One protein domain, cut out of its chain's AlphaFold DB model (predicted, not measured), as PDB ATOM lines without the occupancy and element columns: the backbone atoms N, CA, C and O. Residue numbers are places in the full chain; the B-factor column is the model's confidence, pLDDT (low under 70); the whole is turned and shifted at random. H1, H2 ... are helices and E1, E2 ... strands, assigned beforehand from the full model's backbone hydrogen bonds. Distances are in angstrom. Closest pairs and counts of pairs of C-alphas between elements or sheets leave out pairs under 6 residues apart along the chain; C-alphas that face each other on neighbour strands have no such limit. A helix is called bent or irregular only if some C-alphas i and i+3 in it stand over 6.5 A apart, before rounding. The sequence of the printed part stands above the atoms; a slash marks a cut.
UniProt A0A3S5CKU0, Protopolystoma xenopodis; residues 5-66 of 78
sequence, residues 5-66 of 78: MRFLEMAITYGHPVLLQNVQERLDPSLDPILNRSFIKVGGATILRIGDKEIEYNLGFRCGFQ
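Overview. This is residues 5 to 66 of the 78 residues of a protein of Protopolystoma xenopodis (UniProt A0A3S5CKU0). A strongly twisted three-stranded sheet, E2 E3 E4, has both helices, H1 and H2, over one face, and a small loose pair of strands, E1 and E5, lies past H1. The E2-E3 turn and the loop round Glu 25 make the two ends of the long axis. The printed part has 62 residues, in the order H1 E1 H2 E2 E3 E4 E5, of mixed class; the larger sheet is antiparallel, E1 and E5 parallel. It is compact, radius of gyration of the C-alphas 11.3 A, yet elongated, spanning 37 by 22 by 19 A.

Along the chain. E2 is residues 39 to 42, E3 45 to 50 (16.2 A) and E4 53 to 57 (12.2 A). H1, residues 5 to 14 (14.2 A), begins at C-alpha 5 (92.582, 70.985, 22.292). H2 is residues 29 to 35, E1 18 to 20, and E5 63 to 65, ending at C-alpha 65 (101.083, 77.326, 10.638).

Arrangement. E2, E3 and E4 form a meander, each strand the antiparallel neighbour of the one before; E2 and E3 are a hairpin, as are E3 and E4. N 40 and O 47 are 2.8 A apart, N 57 and O 46 2.7 A. The sheet is only just strongly twisted, with C-alphas up to 4.3 A off its best plane. H1 is on it, forming two layers, helix on one face of a sheet, at a height over the sheet of 9.6 A; it lies over E3 and E4, along the strands, at 19 degrees to E4 on the local plane. The closest C-alphas of H1 and E4, Thr 13 and Glu 56, are 5.5 A apart. H2 is on the same face, only just over E3, with 3 of its C-alphas there; the closest C-alphas, Ser 30 and Ile 50, are 5.1 A apart. H1 and H2 are apart. E1 and E5 have C-alphas 18 and 63 facing each other at 5.4 A, with no backbone N and O within hydrogen-bond range. In H1 every O i to N i+4 pair is within range; in H2, only just irregular with C-alphas 30 and 33 6.9 A apart, 1 of 3 is, and 3 of 4 O i to N i+3 pairs.

Size, cuts and confidence. The farthest C-alphas, Glu 25 and Gly 43, are 36.7 A apart. The printed part has no cut and no long link. Mean pLDDT of the printed part is 75.4; residues 20 to 27 and 60 to 66 are under 70.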
ATOM      1  N   MET A   5      91.473  71.650  21.603       77.44
ATOM      2  CA  MET A   5      92.582  70.985  22.292       77.44
ATOM      3  C   MET A   5      92.526  69.473  22.091       77.44
ATOM      4  O   MET A   5      93.492  68.885  21.626       77.44
ATOM      5  N   ARG A   6      91.367  68.850  22.327       81.19
ATOM      6  CA  ARG A   6      91.187  67.404  22.157       81.19
ATOM      7  C   ARG A   6      91.394  66.967  20.707       81.19
ATOM      8  O   ARG A   6      91.980  65.914  20.461       81.19
ATOM      9  N   PHE A   7      90.912  67.756  19.747       82.06
ATOM     10  CA  PHE A   7      91.130  67.476  18.326       82.06
ATOM     11  C   PHE A   7      92.616  67.581  17.954       82.06
ATOM     12  O   PHE A   7      93.135  66.731  17.232       82.06
ATOM     13  N   LEU A   8      93.309  68.588  18.487       78.62
ATOM     14  CA  LEU A   8      94.736  68.800  18.285       78.62
ATOM     15  C   LEU A   8      95.577  67.683  18.917       78.62
ATOM     16  O   LEU A   8      96.470  67.158  18.256       78.62
ATOM     17  N   GLU A   9      95.250  67.278  20.147       83.38
ATOM     18  CA  GLU A   9      95.851  66.133  20.841       83.38
ATOM     19  C   GLU A   9      95.759  64.878  19.963       83.38
ATOM     20  O   GLU A   9      96.776  64.260  19.650       83.38
ATOM     21  N   MET A  10      94.552  64.548  19.486       83.94
ATOM     22  CA  MET A  10      94.354  63.403  18.596       83.94
ATOM     23  C   MET A  10      95.169  63.541  17.311       83.94
ATOM     24  O   MET A  10      95.861  62.605  16.920       83.94
ATOM     25  N   ALA A  11      95.119  64.693  16.647       83.00
ATOM     26  CA  ALA A  11      95.811  64.864  15.381       83.00
ATOM     27  C   ALA A  11      97.335  64.713  15.510       83.00
ATOM     28  O   ALA A  11      97.948  64.096  14.641       83.00
ATOM     29  N   ILE A  12      97.929  65.194  16.606       81.81
ATOM     30  CA  ILE A  12      99.361  65.036  16.901       81.81
ATOM     31  C   ILE A  12      99.720  63.561  17.109       81.81
ATOM     32  O   ILE A  12     100.693  63.082  16.520       81.81
ATOM     33  N   THR A  13      98.915  62.825  17.878       84.31
ATOM     34  CA  THR A  13      99.138  61.392  18.132       84.31
ATOM     35  C   THR A  13      98.977  60.549  16.863       84.31
ATOM     36  O   THR A  13      99.807  59.691  16.565       84.31
ATOM     37  N   TYR A  14      97.947  60.824  16.061       84.25
ATOM     38  CA  TYR A  14      97.698  60.102  14.810       84.25
ATOM     39  C   TYR A  14      98.576  60.573  13.640       84.25
ATOM     40  O   TYR A  14      98.595  59.930  12.591       84.25
ATOM     41  N   GLY A  15      99.305  61.682  13.786       79.44
ATOM     42  CA  GLY A  15     100.094  62.257  12.697       79.44
ATOM     43  C   GLY A  15      99.255  62.933  11.606       79.44
ATOM     44  O   GLY A  15      99.738  63.122  10.489       79.44
ATOM     45  N   HIS A  16      98.006  63.305  11.897       79.44
ATOM     46  CA  HIS A  16      97.145  63.996  10.941       79.44
ATOM     47  C   HIS A  16      97.582  65.451  10.768       79.44
ATOM     48  O   HIS A  16      97.691  66.161  11.759       79.44
ATOM     49  N   PRO A  17      97.791  65.946   9.539       74.94
ATOM     50  CA  PRO A  17      98.146  67.342   9.336       74.94
ATOM     51  C   PRO A  17      97.004  68.258   9.799       74.94
ATOM     52  O   PRO A  17      95.861  68.099   9.370       74.94
ATOM     53  N   VAL A  18      97.324  69.225  10.659       73.75
ATOM     54  CA  VAL A  18      96.381  70.251  11.126       73.75
ATOM     55  C   VAL A  18      96.837  71.609  10.629       73.75
ATOM     56  O   VAL A  18      98.018  71.955  10.724       73.75
ATOM     57  N   LEU A  19      95.876  72.378  10.128       74.44
ATOM     58  CA  LEU A  19      96.043  73.777   9.780       74.44
ATOM     59  C   LEU A  19      95.240  74.611  10.782       74.44
ATOM     60  O   LEU A  19      94.013  74.528  10.816       74.44
ATOM     61  N   LEU A  20      95.929  75.403  11.604       69.62
ATOM     62  CA  LEU A  20      95.263  76.433  12.398       69.62
ATOM     63  C   LEU A  20      95.062  77.665  11.509       69.62
ATOM     64  O   LEU A  20      96.028  78.297  11.090       69.62
ATOM     65  N   GLN A  21      93.804  78.000  11.231       60.56
ATOM     66  CA  GLN A  21      93.407  79.230  10.548       60.56
ATOM     67  C   GLN A  21      92.718  80.156  11.553       60.56
ATOM     68  O   GLN A  21      91.967  79.685  12.404       60.56
ATOM     69  N   ASN A  22      92.948  81.467  11.433       59.06
ATOM     70  CA  ASN A  22      92.307  82.484  12.274       59.06
ATOM     71  C   ASN A  22      92.636  82.366  13.774       59.06
ATOM     72  O   ASN A  22      91.789  82.600  14.634       59.06
ATOM     73  N   VAL A  23      93.878  82.007  14.100       60.66
ATOM     74  CA  VAL A  23      94.401  82.254  15.444       60.66
ATOM     75  C   VAL A  23      94.380  83.759  15.672       60.66
ATOM     76  O   VAL A  23      95.078  84.505  14.990       60.66
ATOM     77  N   GLN A  24      93.493  84.206  16.563       59.50
ATOM     78  CA  GLN A  24      93.423  85.601  16.987       59.50
ATOM     79  C   GLN A  24      94.799  86.047  17.513       59.50
ATOM     80  O   GLN A  24      95.630  85.208  17.857       59.50
ATOM     81  N   GLU A  25      95.036  87.358  17.623       58.00
ATOM     82  CA  GLU A  25      96.328  87.930  18.060       58.00
ATOM     83  C   GLU A  25      96.862  87.359  19.389       58.00
ATOM     84  O   GLU A  25      98.047  87.484  19.689       58.00
ATOM     85  N   ARG A  26      96.009  86.704  20.186       57.44
ATOM     86  CA  ARG A  26      96.403  85.959  21.380       57.44
ATOM     87  C   ARG A  26      96.234  84.464  21.162       57.44
ATOM     88  O   ARG A  26      95.119  83.946  21.184       57.44
ATOM     89  N   LEU A  27      97.363  83.783  20.996       66.19
ATOM     90  CA  LEU A  27      97.434  82.333  21.072       66.19
ATOM     91  C   LEU A  27      97.411  81.882  22.538       66.19
ATOM     92  O   LEU A  27      97.995  82.539  23.400       66.19
ATOM     93  N   ASP A  28      96.758  80.756  22.818       73.31
ATOM     94  CA  ASP A  28      96.794  80.142  24.145       73.31
ATOM     95  C   ASP A  28      98.239  79.713  24.479       73.31
ATOM     96  O   ASP A  28      98.864  79.027  23.661       73.31
ATOM     97  N   PRO A  29      98.791  80.055  25.658       75.44
ATOM     98  CA  PRO A  29     100.171  79.716  26.025       75.44
ATOM     99  C   PRO A  29     100.428  78.205  26.073       75.44
ATOM    100  O   PRO A  29     101.566  77.758  25.984       75.44
ATOM    101  N   SER A  30      99.385  77.379  26.160       74.81
ATOM    102  CA  SER A  30      99.519  75.925  26.037       74.81
ATOM    103  C   SER A  30      99.975  75.474  24.641       74.81
ATOM    104  O   SER A  30     100.517  74.379  24.517       74.81
ATOM    105  N   LEU A  31      99.793  76.296  23.600       74.56
ATOM    106  CA  LEU A  31     100.235  76.018  22.226       74.56
ATOM    107  C   LEU A  31     101.683  76.456  21.954       74.56
ATOM    108  O   LEU A  31     102.268  76.048  20.950       74.56
ATOM    109  N   ASP A  32     102.277  77.231  22.858       77.19
ATOM    110  CA  ASP A  32     103.679  77.653  22.829       77.19
ATOM    111  C   ASP A  32     104.674  76.493  22.587       77.19
ATOM    112  O   ASP A  32     105.482  76.588  21.662       77.19
ATOM    113  N   PRO A  33     104.582  75.334  23.276       75.81
ATOM    114  CA  PRO A  33     105.458  74.188  23.019       75.81
ATOM    115  C   PRO A  33     105.291  73.571  21.620       75.81
ATOM    116  O   PRO A  33     106.257  73.027  21.084       75.81
ATOM    117  N   ILE A  34     104.111  73.677  20.996       77.25
ATOM    118  CA  ILE A  34     103.884  73.213  19.614       77.25
ATOM    119  C   ILE A  34     104.541  74.173  18.623       77.25
ATOM    120  O   ILE A  34     105.216  73.729  17.691       77.25
ATOM    121  N   LEU A  35     104.370  75.480  18.836       72.25
ATOM    122  CA  LEU A  35     104.988  76.518  18.010       72.25
ATOM    123  C   LEU A  35     106.513  76.471  18.084       72.25
ATOM    124  O   LEU A  35     107.189  76.443  17.056       72.25
ATOM    125  N   ASN A  36     107.043  76.408  19.306       72.94
ATOM    126  CA  ASN A  36     108.473  76.358  19.584       72.94
ATOM    127  C   ASN A  36     109.089  74.985  19.294       72.94
ATOM    128  O   ASN A  36     110.301  74.823  19.438       72.94
ATOM    129  N   ARG A  37     108.285  73.996  18.866       73.44
ATOM    130  CA  ARG A  37     108.732  72.620  18.589       73.44
ATOM    131  C   ARG A  37     109.502  72.022  19.771       73.44
ATOM    132  O   ARG A  37     110.514  71.340  19.598       73.44
ATOM    133  N   SER A  38     109.027  72.311  20.979       76.38
ATOM    134  CA  SER A  38     109.633  71.856  22.225       76.38
ATOM    135  C   SER A  38     109.173  70.430  22.508       76.38
ATOM    136  O   SER A  38     108.127  70.192  23.114       76.38
ATOM    137  N   PHE A  39     109.945  69.472  22.003       82.31
ATOM    138  CA  PHE A  39     109.668  68.048  22.135       82.31
ATOM    139  C   PHE A  39     110.713  67.365  23.019       82.31
ATOM    140  O   PHE A  39     111.914  67.604  22.884       82.31
ATOM    141  N   ILE A  40     110.265  66.468  23.892       84.69
ATOM    142  CA  ILE A  40     111.113  65.682  24.787       84.69
ATOM    143  C   ILE A  40     111.194  64.264  24.238       84.69
ATOM    144  O   ILE A  40     110.184  63.579  24.111       84.69
ATOM    145  N   LYS A  41     112.394  63.784  23.917       83.69
ATOM    146  CA  LYS A  41     112.574  62.406  23.452       83.69
ATOM    147  C   LYS A  41     112.778  61.475  24.647       83.69
ATOM    148  O   LYS A  41     113.793  61.577  25.332       83.69
ATOM    149  N   VAL A  42     111.844  60.556  24.877       87.12
ATOM    150  CA  VAL A  42     111.879  59.589  25.985       87.12
ATOM    151  C   VAL A  42     111.787  58.179  25.413       87.12
ATOM    152  O   VAL A  42     110.832  57.840  24.724       87.12
ATOM    153  N   GLY A  43     112.801  57.344  25.661       82.12
ATOM    154  CA  GLY A  43     112.750  55.917  25.308       82.12
ATOM    155  C   GLY A  43     112.575  55.606  23.813       82.12
ATOM    156  O   GLY A  43     112.106  54.530  23.470       82.12
ATOM    157  N   GLY A  44     112.926  56.534  22.917       81.81
ATOM    158  CA  GLY A  44     112.737  56.388  21.466       81.81
ATOM    159  C   GLY A  44     111.446  57.007  20.928       81.81
ATOM    160  O   GLY A  44     111.380  57.273  19.728       81.81
ATOM    161  N   ALA A  45     110.488  57.328  21.801       82.38
ATOM    162  CA  ALA A  45     109.305  58.112  21.472       82.38
ATOM    163  C   ALA A  45     109.574  59.611  21.671       82.38
ATOM    164  O   ALA A  45     110.387  60.018  22.505       82.38
ATOM    165  N   THR A  46     108.896  60.442  20.886       85.50
ATOM    166  CA  THR A  46     108.915  61.897  21.051       85.50
ATOM    167  C   THR A  46     107.652  62.282  21.807       85.50
ATOM    168  O   THR A  46     106.559  61.948  21.375       85.50
ATOM    169  N   ILE A  47     107.790  62.966  22.933       87.00
ATOM    170  CA  ILE A  47     106.696  63.419  23.790       87.00
ATOM    171  C   ILE A  47     106.608  64.939  23.687       87.00
ATOM    172  O   ILE A  47     107.618  65.642  23.685       87.00
ATOM    173  N   LEU A  48     105.394  65.454  23.606       86.50
ATOM    174  CA  LEU A  48     105.087  66.874  23.625       86.50
ATOM    175  C   LEU A  48     104.245  67.165  24.866       86.50
ATOM    176  O   LEU A  48     103.270  66.468  25.131       86.50
ATOM    177  N   ARG A  49     104.594  68.216  25.610       84.62
ATOM    178  CA  ARG A  49     103.816  68.652  26.772       84.62
ATOM    179  C   ARG A  49     103.033  69.915  26.435       84.62
ATOM    180  O   ARG A  49     103.645  70.913  26.080       84.62
ATOM    181  N   ILE A  50     101.710  69.870  26.548       80.31
ATOM    182  CA  ILE A  50     100.782  70.980  26.287       80.31
ATOM    183  C   ILE A  50     100.084  71.309  27.606       80.31
ATOM    184  O   ILE A  50      99.256  70.532  28.085       80.31
ATOM    185  N   GLY A  51     100.430  72.450  28.209       77.44
ATOM    186  CA  GLY A  51      99.973  72.783  29.561       77.44
ATOM    187  C   GLY A  51     100.389  71.695  30.557       77.44
ATOM    188  O   GLY A  51     101.581  71.422  30.714       77.44
ATOM    189  N   ASP A  52      99.402  71.046  31.172       79.56
ATOM    190  CA  ASP A  52      99.584  69.969  32.155       79.56
ATOM    191  C   ASP A  52      99.490  68.552  31.560       79.56
ATOM    192  O   ASP A  52      99.552  67.567  32.295       79.56
ATOM    193  N   LYS A  53      99.320  68.420  30.238       80.62
ATOM    194  CA  LYS A  53      99.186  67.119  29.569       80.62
ATOM    195  C   LYS A  53     100.416  66.759  28.753       80.62
ATOM    196  O   LYS A  53     100.966  67.593  28.038       80.62
ATOM    197  N   GLU A  54     100.784  65.487  28.795       85.88
ATOM    198  CA  GLU A  54     101.828  64.892  27.965       85.88
ATOM    199  C   GLU A  54     101.180  64.040  26.872       85.88
ATOM    200  O   GLU A  54     100.361  63.167  27.160       85.88
ATOM    201  N   ILE A  55     101.529  64.306  25.615       86.81
ATOM    202  CA  ILE A  55     101.028  63.579  24.448       86.81
ATOM    203  C   ILE A  55     102.188  63.044  23.616       86.81
ATOM    204  O   ILE A  55     103.234  63.679  23.491       86.81
ATOM    205  N   GLU A  56     102.006  61.869  23.020       87.44
ATOM    206  CA  GLU A  56     102.999  61.308  22.109       87.44
ATOM    207  C   GLU A  56     102.953  62.049  20.768       87.44
ATOM    208  O   GLU A  56     101.913  62.129  20.107       87.44
ATOM    209  N   TYR A  57     104.091  62.616  20.385       84.44
ATOM    210  CA  TYR A  57     104.292  63.300  19.122       84.44
ATOM    211  C   TYR A  57     104.713  62.305  18.043       84.44
ATOM    212  O   TYR A  57     105.802  61.722  18.084       84.44
ATOM    213  N   ASN A  58     103.873  62.169  17.021       81.31
ATOM    214  CA  ASN A  58     104.191  61.350  15.867       81.31
ATOM    215  C   ASN A  58     105.151  62.095  14.923       81.31
ATOM    216  O   ASN A  58     104.851  63.184  14.444       81.31
ATOM    217  N   LEU A  59     106.289  61.483  14.587       71.69
ATOM    218  CA  LEU A  59     107.271  62.050  13.648       71.69
ATOM    219  C   LEU A  59     106.705  62.268  12.228       71.69
ATOM    220  O   LEU A  59     107.272  63.043  11.460       71.69
ATOM    221  N   GLY A  60     105.598  61.607  11.876       69.00
ATOM    222  CA  GLY A  60     104.856  61.827  10.631       69.00
ATOM    223  C   GLY A  60     103.933  63.051  10.650       69.00
ATOM    224  O   GLY A  60     103.443  63.454   9.593       69.00
ATOM    225  N   PHE A  61     103.707  63.663  11.818       68.00
ATOM    226  CA  PHE A  61     102.862  64.842  11.955       68.00
ATOM    227  C   PHE A  61     103.499  66.059  11.276       68.00
ATOM    228  O   PHE A  61     104.645  66.431  11.544       68.00
ATOM    229  N   ARG A  62     102.724  66.720  10.411       63.06
ATOM    230  CA  ARG A  62     103.079  68.004   9.801       63.06
ATOM    231  C   ARG A  62     102.065  69.056  10.233       63.06
ATOM    232  O   ARG A  62     100.973  69.115   9.674       63.06
ATOM    233  N   CYS A  63     102.429  69.897  11.197       59.88
ATOM    234  CA  CYS A  63     101.704  71.143  11.434       59.88
ATOM    235  C   CYS A  63     102.231  72.223  10.488       59.88
ATOM    236  O   CYS A  63     103.418  72.555  10.487       59.88
ATOM    237  N   GLY A  64     101.337  72.761   9.665       57.16
ATOM    238  CA  GLY A  64     101.583  73.980   8.909       57.16
ATOM    239  C   GLY A  64     100.883  75.126   9.618       57.16
ATOM    240  O   GLY A  64      99.656  75.149   9.679       57.16
ATOM    241  N   PHE A  65     101.646  76.068  10.165       55.47
ATOM    242  CA  PHE A  65     101.083  77.326  10.638       55.47
ATOM    243  C   PHE A  65     101.096  78.304   9.466       55.47
ATOM    244  O   PHE A  65     102.164  78.744   9.040       55.47
ATOM    245  N   GLN A  66      99.929  78.602   8.896       42.78
ATOM    246  CA  GLN A  66      99.834  79.634   7.871       42.78
ATOM    247  C   GLN A  66      99.526  80.963   8.545       42.78
ATOM    248  O   GLN A  66      98.373  81.315   8.788       42.78
TER     249      GLN A  66